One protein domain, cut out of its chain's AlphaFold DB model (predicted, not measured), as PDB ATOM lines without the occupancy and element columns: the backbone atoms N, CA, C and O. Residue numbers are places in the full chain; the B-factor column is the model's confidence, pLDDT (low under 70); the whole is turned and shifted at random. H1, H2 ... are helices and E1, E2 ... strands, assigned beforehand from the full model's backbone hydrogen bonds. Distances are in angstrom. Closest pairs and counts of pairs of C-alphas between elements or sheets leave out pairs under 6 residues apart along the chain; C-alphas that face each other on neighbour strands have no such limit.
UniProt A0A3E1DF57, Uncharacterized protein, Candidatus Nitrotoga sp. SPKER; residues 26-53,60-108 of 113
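This is residues 26 to 53 and 60 to 108 of the 113 residues of an uncharacterized protein of Candidatus Nitrotoga sp. SPKER (UniProt A0A3E1DF57). A small three-stranded sheet, E1 to E3, lies apart from a helical hairpin of H1 and long H2, and strand E4 folds back beside H2. The sheet is a meander, E1 - E2 - E3, each strand the antiparallel neighbour of the one before. The 77 printed residues, with two named helices and four named strands in the order E1 E2 E3 H1 H2 E4, are mixed in class and loose: radius of gyration of the C-alphas 15.4 A, spans 49 by 26 by 18 A.

E1, residues 27 to 31, and E2, residues 36 to 41, form a hairpin; N 29 and O 37, 2.8 A apart, are within hydrogen-bond range. E2 and E3, residues 51 to 53, form another, with N 40 and O 52 at 3.0 A. H1, residues 61 to 69, touches H2, residues 72 to 93, at residues 75 to 79 of H2 alone, the closest C-alphas being those of Leu 67 and Arg 75, 5.3 A. They run opposite ways at a shallow tilt of 33 degrees, only just short of steep. In both, every O i to N i+4 pair is within hydrogen-bond range. E4, residues 104 to 108, pairs with no named strand; its closest C-alpha to H2 is that of Ile 106, 6.7 A from Leu 86.

E1 begins at C-alpha 27 (106.392, 141.529, 127.646). E2 is 16.9 A long and H2 31.3 A. E4 ends at C-alpha 108 (97.169, 137.219, 145.804).

The farthest C-alphas, Glu 46 and Thr 71, are 49.7 A apart. Residues 54 to 59 are not printed, a gap of 19.4 A between C-alphas 53 and 60. Of the links printed whole, none is long. Residues 100 to 102 have pLDDT under 70.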
ATOM      1  N   VAL A  26     109.280 138.284 126.128       93.69
ATOM      2  CA  VAL A  26     108.099 138.209 126.987       93.69
ATOM      3  C   VAL A  26     107.873 139.587 127.581       93.69
ATOM      4  O   VAL A  26     108.696 140.106 128.333       93.69
ATOM      5  N   GLU A  27     106.736 140.176 127.249       95.69
ATOM      6  CA  GLU A  27     106.392 141.529 127.646       95.69
ATOM      7  C   GLU A  27     105.238 141.537 128.652       95.69
ATOM      8  O   GLU A  27     104.318 140.719 128.536       95.69
ATOM      9  N   PRO A  28     105.240 142.476 129.612       97.12
ATOM     10  CA  PRO A  28     104.109 142.676 130.501       97.12
ATOM     11  C   PRO A  28     102.958 143.393 129.788       97.12
ATOM     12  O   PRO A  28     103.169 144.258 128.928       97.12
ATOM     13  N   TRP A  29     101.741 143.048 130.193       97.00
ATOM     14  CA  TRP A  29     100.472 143.638 129.780       97.00
ATOM     15  C   TRP A  29      99.510 143.636 130.962       97.00
ATOM     16  O   TRP A  29      99.528 142.703 131.753       97.00
ATOM     17  N   GLU A  30      98.647 144.636 131.067       96.88
ATOM     18  CA  GLU A  30      97.566 144.656 132.055       96.88
ATOM     19  C   GLU A  30      96.219 144.470 131.353       96.88
ATOM     20  O   GLU A  30      95.968 145.080 130.307       96.88
ATOM     21  N   SER A  31      95.369 143.589 131.879       95.12
ATOM     22  CA  SER A  31      93.980 143.442 131.433       95.12
ATOM     23  C   SER A  31      93.044 144.413 132.154       95.12
ATOM     24  O   SER A  31      93.398 145.013 133.161       95.12
ATOM     25  N   GLU A  32      91.819 144.573 131.644       92.00
ATOM     26  CA  GLU A  32      90.814 145.502 132.204       92.00
ATOM     27  C   GLU A  32      90.466 145.234 133.672       92.00
ATOM     28  O   GLU A  32      90.107 146.147 134.410       92.00
ATOM     29  N   ASP A  33      90.569 143.979 134.099       91.25
ATOM     30  CA  ASP A  33      90.373 143.568 135.483       91.25
ATOM     31  C   ASP A  33      91.626 143.786 136.342       91.25
ATOM     32  O   ASP A  33      91.645 143.356 137.487       91.25
ATOM     33  N   GLY A  34      92.676 144.432 135.834       92.62
ATOM     34  CA  GLY A  34      93.920 144.734 136.544       92.62
ATOM     35  C   GLY A  34      94.883 143.554 136.711       92.62
ATOM     36  O   GLY A  34      95.837 143.665 137.481       92.62
ATOM     37  N   THR A  35      94.646 142.421 136.044       96.06
ATOM     38  CA  THR A  35      95.578 141.283 136.057       96.06
ATOM     39  C   THR A  35      96.823 141.602 135.224       96.06
ATOM     40  O   THR A  35      96.728 142.048 134.078       96.06
ATOM     41  N   LEU A  36      98.005 141.354 135.790       97.31
ATOM     42  CA  LEU A  36      99.287 141.483 135.105       97.31
ATOM     43  C   LEU A  36      99.607 140.192 134.353       97.31
ATOM     44  O   LEU A  36      99.728 139.123 134.941       97.31
ATOM     45  N   LEU A  37      99.785 140.294 133.045       96.19
ATOM     46  CA  LEU A  37     100.051 139.183 132.145       96.19
ATOM     47  C   LEU A  37     101.428 139.347 131.508       96.19
ATOM     48  O   LEU A  37     101.684 140.322 130.804       96.19
ATOM     49  N   PHE A  38     102.291 138.352 131.665       95.69
ATOM     50  CA  PHE A  38     103.552 138.258 130.936       95.69
ATOM     51  C   PHE A  38     103.334 137.409 129.689       95.69
ATOM     52  O   PHE A  38     103.070 136.209 129.786       95.69
ATOM     53  N   ARG A  39     103.395 138.027 128.507       93.50
ATOM     54  CA  ARG A  39     103.039 137.391 127.230       93.50
ATOM     55  C   ARG A  39     104.208 137.390 126.261       93.50
ATOM     56  O   ARG A  39     104.870 138.406 126.097       93.50
ATOM     57  N   GLY A  40     104.429 136.270 125.584       92.50
ATOM     58  CA  GLY A  40     105.542 136.107 124.656       92.50
ATOM     59  C   GLY A  40     105.476 134.800 123.862       92.50
ATOM     60  O   GLY A  40     104.467 134.091 123.919       92.50
ATOM     61  N   PRO A  41     106.518 134.506 123.066       90.38
ATOM     62  CA  PRO A  41     106.595 133.278 122.284       90.38
ATOM     63  C   PRO A  41     106.622 132.023 123.165       90.38
ATOM     64  O   PRO A  41     107.432 131.931 124.088       90.38
ATOM     65  N   ILE A  42     105.796 131.029 122.827       85.88
ATOM     66  CA  ILE A  42     105.778 129.722 123.500       85.88
ATOM     67  C   ILE A  42     106.677 128.747 122.735       85.88
ATOM     68  O   ILE A  42     106.382 128.375 121.595       85.88
ATOM     69  N   GLU A  43     107.782 128.327 123.354       78.50
ATOM     70  CA  GLU A  43     108.667 127.317 122.770       78.50
ATOM     71  C   GLU A  43     107.924 125.985 122.579       78.50
ATOM     72  O   GLU A  43     107.211 125.520 123.464       78.50
ATOM     73  N   GLY A  44     108.095 125.357 121.413       76.75
ATOM     74  CA  GLY A  44     107.483 124.059 121.108       76.75
ATOM     75  C   GLY A  44     106.033 124.112 120.617       76.75
ATOM     76  O   GLY A  44     105.482 123.064 120.284       76.75
ATOM     77  N   HIS A  45     105.422 125.295 120.509       81.00
ATOM     78  CA  HIS A  45     104.108 125.441 119.882       81.00
ATOM     79  C   HIS A  45     104.184 125.206 118.356       81.00
ATOM     80  O   HIS A  45     105.132 125.646 117.705       81.00
ATOM     81  N   GLU A  46     103.169 124.557 117.763       83.19
ATOM     82  CA  GLU A  46     103.137 124.191 116.328       83.19
ATOM     83  C   GLU A  46     103.340 125.397 115.398       83.19
ATOM     84  O   GLU A  46     104.003 125.321 114.364       83.19
ATOM     85  N   ASN A  47     102.774 126.537 115.794       82.56
ATOM     86  CA  ASN A  47     103.042 127.826 115.172       82.56
ATOM     87  C   ASN A  47     104.191 128.548 115.907       82.56
ATOM     88  O   ASN A  47     103.961 129.018 117.024       82.56
ATOM     89  N   PRO A  48     105.368 128.746 115.279       77.06
ATOM     90  CA  PRO A  48     106.525 129.404 115.900       77.06
ATOM     91  C   PRO A  48     106.321 130.905 116.165       77.06
ATOM     92  O   PRO A  48     107.144 131.534 116.822       77.06
ATOM     93  N   LYS A  49     105.239 131.499 115.647       84.50
ATOM     94  CA  LYS A  49     104.833 132.887 115.923       84.50
ATOM     95  C   LYS A  49     103.726 132.984 116.973       84.50
ATOM     96  O   LYS A  49     103.162 134.059 117.159       84.50
ATOM     97  N   HIS A  50     103.348 131.873 117.602       87.19
ATOM     98  CA  HIS A  50     102.306 131.884 118.617       87.19
ATOM     99  C   HIS A  50     102.769 132.651 119.859       87.19
ATOM    100  O   HIS A  50     103.808 132.338 120.437       87.19
ATOM    101  N   ILE A  51     101.969 133.643 120.259       89.69
ATOM    102  CA  ILE A  51     102.174 134.423 121.479       89.69
ATOM    103  C   ILE A  51     101.171 133.955 122.528       89.69
ATOM    104  O   ILE A  51      99.965 134.190 122.397       89.69
ATOM    105  N   GLY A  52     101.687 133.321 123.574       90.00
ATOM    106  CA  GLY A  52     100.915 132.847 124.714       90.00
ATOM    107  C   GLY A  52     101.139 133.705 125.954       90.00
ATOM    108  O   GLY A  52     101.914 134.665 125.947       90.00
ATOM    109  N   THR A  53     100.433 133.364 127.026       92.12
ATOM    110  CA  THR A  53     100.664 133.931 128.356       92.12
ATOM    111  C   THR A  53     101.547 132.966 129.136       92.12
ATOM    112  O   THR A  53     101.217 131.794 129.266       92.12
ATOM    113  N   GLU A  60      92.988 139.026 144.477       94.38
ATOM    114  CA  GLU A  60      91.568 138.844 144.765       94.38
ATOM    115  C   GLU A  60      90.880 140.181 145.058       94.38
ATOM    116  O   GLU A  60      91.493 141.155 145.509       94.38
ATOM    117  N   MET A  61      89.568 140.228 144.814       91.88
ATOM    118  CA  MET A  61      88.770 141.437 145.018       91.88
ATOM    119  C   MET A  61      88.896 141.974 146.451       91.88
ATOM    120  O   MET A  61      89.082 143.176 146.642       91.88
ATOM    121  N   ASP A  62      88.870 141.091 147.448       92.56
ATOM    122  CA  ASP A  62      88.966 141.474 148.859       92.56
ATOM    123  C   ASP A  62      90.321 142.109 149.187       92.56
ATOM    124  O   ASP A  62      90.382 143.117 149.894       92.56
ATOM    125  N   VAL A  63      91.407 141.601 148.594       92.69
ATOM    126  CA  VAL A  63      92.749 142.185 148.730       92.69
ATOM    127  C   VAL A  63      92.804 143.580 148.119       92.69
ATOM    128  O   VAL A  63      93.320 144.512 148.738       92.69
ATOM    129  N   ARG A  64      92.227 143.760 146.927       92.25
ATOM    130  CA  ARG A  64      92.169 145.069 146.258       92.25
ATOM    131  C   ARG A  64      91.384 146.085 147.081       92.25
ATOM    132  O   ARG A  64      91.808 147.233 147.213       92.25
ATOM    133  N   ILE A  65      90.256 145.667 147.656       92.81
ATOM    134  CA  ILE A  65      89.440 146.505 148.542       92.81
ATOM    135  C   ILE A  65      90.229 146.868 149.804       92.81
ATOM    136  O   ILE A  65      90.243 148.039 150.190       92.81
ATOM    137  N   ALA A  66      90.915 145.901 150.417       92.88
ATOM    138  CA  ALA A  66      91.729 146.129 151.606       92.88
ATOM    139  C   ALA A  66      92.871 147.121 151.332       92.88
ATOM    140  O   ALA A  66      93.013 148.098 152.065       92.88
ATOM    141  N   LEU A  67      93.615 146.950 150.233       92.06
ATOM    142  CA  LEU A  67      94.662 147.889 149.809       92.06
ATOM    143  C   LEU A  67      94.103 149.299 149.589       92.06
ATOM    144  O   LEU A  67      94.678 150.277 150.069       92.06
ATOM    145  N   ARG A  68      92.955 149.418 148.909       92.56
ATOM    146  CA  ARG A  68      92.316 150.713 148.637       92.56
ATOM    147  C   ARG A  68      91.879 151.433 149.914       92.56
ATOM    148  O   ARG A  68      92.011 152.651 149.997       92.56
ATOM    149  N   ASN A  69      91.357 150.693 150.888       94.69
ATOM    150  CA  ASN A  69      90.814 151.253 152.125       94.69
ATOM    151  C   ASN A  69      91.874 151.436 153.227       94.69
ATOM    152  O   ASN A  69      91.621 152.150 154.195       94.69
ATOM    153  N   ALA A  70      93.047 150.814 153.093       93.38
ATOM    154  CA  ALA A  70      94.139 150.945 154.048       93.38
ATOM    155  C   ALA A  70      94.702 152.376 154.091       93.38
ATOM    156  O   ALA A  70      94.761 153.084 153.077       93.38
ATOM    157  N   THR A  71      95.175 152.770 155.278       95.94
ATOM    158  CA  THR A  71      96.024 153.956 155.471       95.94
ATOM    159  C   THR A  71      97.278 153.857 154.596       95.94
ATOM    160  O   THR A  71      97.735 152.733 154.379       95.94
ATOM    161  N   PRO A  72      97.890 154.975 154.163       95.50
ATOM    162  CA  PRO A  72      99.076 154.944 153.300       95.50
ATOM    163  C   PRO A  72     100.198 154.023 153.804       95.50
ATOM    164  O   PRO A  72     100.684 153.192 153.050       95.50
ATOM    165  N   GLU A  73     100.533 154.097 155.094       95.44
ATOM    166  CA  GLU A  73     101.578 153.275 155.726       95.44
ATOM    167  C   GLU A  73     101.256 151.776 155.643       95.44
ATOM    168  O   GLU A  73     102.067 150.977 155.180       95.44
ATOM    169  N   LYS A  74     100.033 151.388 156.026       94.56
ATOM    170  CA  LYS A  74      99.597 149.988 155.954       94.56
ATOM    171  C   LYS A  74      99.478 149.478 154.517       94.56
ATOM    172  O   LYS A  74      99.784 148.319 154.256       94.56
ATOM    173  N   ARG A  75      99.032 150.326 153.585       94.75
ATOM    174  CA  ARG A  75      98.950 149.993 152.157       94.75
ATOM    175  C   ARG A  75     100.327 149.677 151.594       94.75
ATOM    176  O   ARG A  75     100.447 148.713 150.845       94.75
ATOM    177  N   GLU A  76     101.334 150.461 151.967       96.06
ATOM    178  CA  GLU A  76     102.715 150.223 151.556       96.06
ATOM    179  C   GLU A  76     103.229 148.886 152.102       96.06
ATOM    180  O   GLU A  76     103.652 148.038 151.322       96.06
ATOM    181  N   GLU A  77     103.062 148.632 153.406       95.00
ATOM    182  CA  GLU A  77     103.451 147.358 154.036       95.00
ATOM    183  C   GLU A  77     102.780 146.149 153.356       95.00
ATOM    184  O   GLU A  77     103.424 145.145 153.047       95.00
ATOM    185  N   MET A  78     101.470 146.236 153.101       93.81
ATOM    186  CA  MET A  78     100.730 145.185 152.399       93.81
ATOM    187  C   MET A  78     101.244 145.000 150.970       93.81
ATOM    188  O   MET A  78     101.402 143.867 150.522       93.81
ATOM    189  N   THR A  79     101.511 146.097 150.261       95.19
ATOM    190  CA  THR A  79     102.007 146.068 148.884       95.19
ATOM    191  C   THR A  79     103.358 145.369 148.814       95.19
ATOM    192  O   THR A  79     103.510 144.442 148.026       95.19
ATOM    193  N   GLU A  80     104.311 145.732 149.675       95.81
ATOM    194  CA  GLU A  80     105.622 145.076 149.752       95.81
ATOM    195  C   GLU A  80     105.509 143.578 150.054       95.81
ATOM    196  O   GLU A  80     106.171 142.761 149.409       95.81
ATOM    197  N   ARG A  81     104.628 143.199 150.987       94.94
ATOM    198  CA  ARG A  81     104.371 141.790 151.311       94.94
ATOM    199  C   ARG A  81     103.831 141.020 150.110       94.94
ATOM    200  O   ARG A  81     104.373 139.967 149.783       94.94
ATOM    201  N   TYR A  82     102.818 141.546 149.422       95.94
ATOM    202  CA  TYR A  82     102.272 140.896 148.226       95.94
ATOM    203  C   TYR A  82     103.290 140.819 147.090       95.94
ATOM    204  O   TYR A  82     103.406 139.769 146.462       95.94
ATOM    205  N   LEU A  83     104.059 141.885 146.849       96.25
ATOM    206  CA  LEU A  83     105.140 141.881 145.861       96.25
ATOM    207  C   LEU A  83     106.142 140.761 146.147       96.25
ATOM    208  O   LEU A  83     106.434 139.956 145.266       96.25
ATOM    209  N   SER A  84     106.608 140.659 147.393       94.94
ATOM    210  CA  SER A  84     107.573 139.636 147.793       94.94
ATOM    211  C   SER A  84     107.004 138.218 147.675       94.94
ATOM    212  O   SER A  84     107.654 137.346 147.092       94.94
ATOM    213  N   CYS A  85     105.791 137.976 148.182       94.31
ATOM    214  CA  CYS A  85     105.169 136.653 148.162       94.31
ATOM    215  C   CYS A  85     104.883 136.179 146.733       94.31
ATOM    216  O   CYS A  85     105.376 135.127 146.331       94.31
ATOM    217  N   LEU A  86     104.148 136.973 145.951       96.38
ATOM    218  CA  LEU A  86     103.764 136.604 144.585       96.38
ATOM    219  C   LEU A  86     104.991 136.561 143.671       96.38
ATOM    220  O   LEU A  86     105.130 135.651 142.858       96.38
ATOM    221  N   GLY A  87     105.927 137.498 143.851       96.06
ATOM    222  CA  GLY A  87     107.200 137.500 143.141       96.06
ATOM    223  C   GLY A  87     108.002 136.223 143.391       96.06
ATOM    224  O   GLY A  87     108.497 135.604 142.448       96.06
ATOM    225  N   THR A  88     108.095 135.787 144.650       95.62
ATOM    226  CA  THR A  88     108.751 134.522 145.020       95.62
ATOM    227  C   THR A  88     108.039 133.326 144.401       95.62
ATOM    228  O   THR A  88     108.694 132.439 143.859       95.62
ATOM    229  N   GLU A  89     106.709 133.312 144.435       95.31
ATOM    230  CA  GLU A  89     105.918 132.221 143.881       95.31
ATOM    231  C   GLU A  89     106.152 132.052 142.376       95.31
ATOM    232  O   GLU A  89     106.478 130.951 141.920       95.31
ATOM    233  N   VAL A  90     106.121 133.156 141.624       95.25
ATOM    234  CA  VAL A  90     106.488 133.167 140.203       95.25
ATOM    235  C   VAL A  90     107.914 132.653 140.017       95.25
ATOM    236  O   VAL A  90     108.132 131.756 139.210       95.25
ATOM    237  N   LYS A  91     108.893 133.165 140.772       94.81
ATOM    238  CA  LYS A  91     110.308 132.762 140.650       94.81
ATOM    239  C   LYS A  91     110.526 131.270 140.918       94.81
ATOM    240  O   LYS A  91     111.382 130.658 140.282       94.81
ATOM    241  N   CYS A  92     109.776 130.686 141.848       92.94
ATOM    242  CA  CYS A  92     109.890 129.276 142.209       92.94
ATOM    243  C   CYS A  92     109.180 128.342 141.223       92.94
ATOM    244  O   CYS A  92     109.666 127.235 140.988       92.94
ATOM    245  N   GLN A  93     108.038 128.759 140.673       92.19
ATOM    246  CA  GLN A  93     107.198 127.896 139.837       92.19
ATOM    247  C   GLN A  93     107.434 128.088 138.335       92.19
ATOM    248  O   GLN A  93     107.246 127.152 137.555       92.19
ATOM    249  N   TYR A  94     107.860 129.279 137.909       92.12
ATOM    250  CA  TYR A  94     108.016 129.592 136.497       92.12
ATOM    251  C   TYR A  94     109.131 128.767 135.853       92.12
ATOM    252  O   TYR A  94     110.298 128.814 136.248       92.12
ATOM    253  N   ASN A  95     108.774 128.046 134.792       88.31
ATOM    254  CA  ASN A  95     109.722 127.332 133.956       88.31
ATOM    255  C   ASN A  95     109.433 127.614 132.473       88.31
ATOM    256  O   ASN A  95     108.447 127.097 131.944       88.31
ATOM    257  N   PRO A  96     110.310 128.348 131.761       83.50
ATOM    258  CA  PRO A  96     110.074 128.727 130.366       83.50
ATOM    259  C   PRO A  96     109.987 127.533 129.403       83.50
ATOM    260  O   PRO A  96     109.474 127.684 128.302       83.50
ATOM    261  N   LYS A  97     110.476 126.350 129.803       81.19
ATOM    262  CA  LYS A  97     110.462 125.120 128.988       81.19
ATOM    263  C   LYS A  97     109.283 124.198 129.289       81.19
ATOM    264  O   LYS A  97     109.133 123.170 128.636       81.19
ATOM    265  N   LYS A  98     108.506 124.507 130.326       76.31
ATOM    266  CA  LYS A  98     107.353 123.716 130.773       76.31
ATOM    267  C   LYS A  98     106.139 124.623 130.918       76.31
ATOM    268  O   LYS A  98     105.521 124.676 131.974       76.31
ATOM    269  N   LEU A  99     105.855 125.370 129.858       75.56
ATOM    270  CA  LEU A  99     104.630 126.145 129.766       75.56
ATOM    271  C   LEU A  99     103.507 125.146 129.468       75.56
ATOM    272  O   LEU A  99     103.460 124.567 128.383       75.56
ATOM    273  N   ASP A 100     102.689 124.866 130.480       65.12
ATOM    274  CA  ASP A 100     101.454 124.089 130.343       65.12
ATOM    275  C   ASP A 100     100.527 124.815 129.331       65.12
ATOM    276  O   ASP A 100     100.688 126.020 129.112       65.12
ATOM    277  N   PRO A 101      99.550 124.153 128.679       66.88
ATOM    278  CA  PRO A 101      98.494 124.827 127.908       66.88
ATOM    279  C   PRO A 101      97.800 125.991 128.636       66.88
ATOM    280  O   PRO A 101      97.171 126.828 127.983       66.88
ATOM    281  N   TYR A 102      97.917 126.058 129.960       66.62
ATOM    282  CA  TYR A 102      97.473 127.170 130.786       66.62
ATOM    283  C   TYR A 102      98.678 127.947 131.330       66.62
ATOM    284  O   TYR A 102      99.696 127.369 131.704       66.62
ATOM    285  N   ALA A 103      98.558 129.277 131.375       80.00
ATOM    286  CA  ALA A 103      99.566 130.129 131.997       80.00
ATOM    287  C   ALA A 103      99.765 129.745 133.470       80.00
ATOM    288  O   ALA A 103      98.819 129.304 134.123       80.00
ATOM    289  N   LEU A 104     100.967 129.975 134.006       90.00
ATOM    290  CA  LEU A 104     101.153 129.958 135.455       90.00
ATOM    291  C   LEU A 104     100.320 131.097 136.050       90.00
ATOM    292  O   LEU A 104     100.639 132.266 135.834       90.00
ATOM    293  N   ASP A 105      99.249 130.753 136.755       92.81
ATOM    294  CA  ASP A 105      98.323 131.710 137.354       92.81
ATOM    295  C   ASP A 105      98.607 131.844 138.850       92.81
ATOM    296  O   ASP A 105      98.494 130.874 139.598       92.81
ATOM    297  N   ILE A 106      99.024 133.039 139.262       92.88
ATOM    298  CA  ILE A 106      99.388 133.378 140.635       92.88
ATOM    299  C   ILE A 106      98.410 134.430 141.152       92.88
ATOM    300  O   ILE A 106      98.319 135.540 140.620       92.88
ATOM    301  N   VAL A 107      97.694 134.096 142.223       93.81
ATOM    302  CA  VAL A 107      96.641 134.947 142.781       93.81
ATOM    303  C   VAL A 107      96.999 135.357 144.208       93.81
ATOM    304  O   VAL A 107      97.247 134.531 145.079       93.81
ATOM    305  N   GLY A 108      97.021 136.664 144.465       90.69
ATOM    306  CA  GLY A 108      97.169 137.219 145.804       90.69
ATOM    307  C   GLY A 108      95.877 137.102 146.596       90.69
ATOM    308  O   GLY A 108      94.920 137.833 146.331       90.69
TER     309      GLY A 108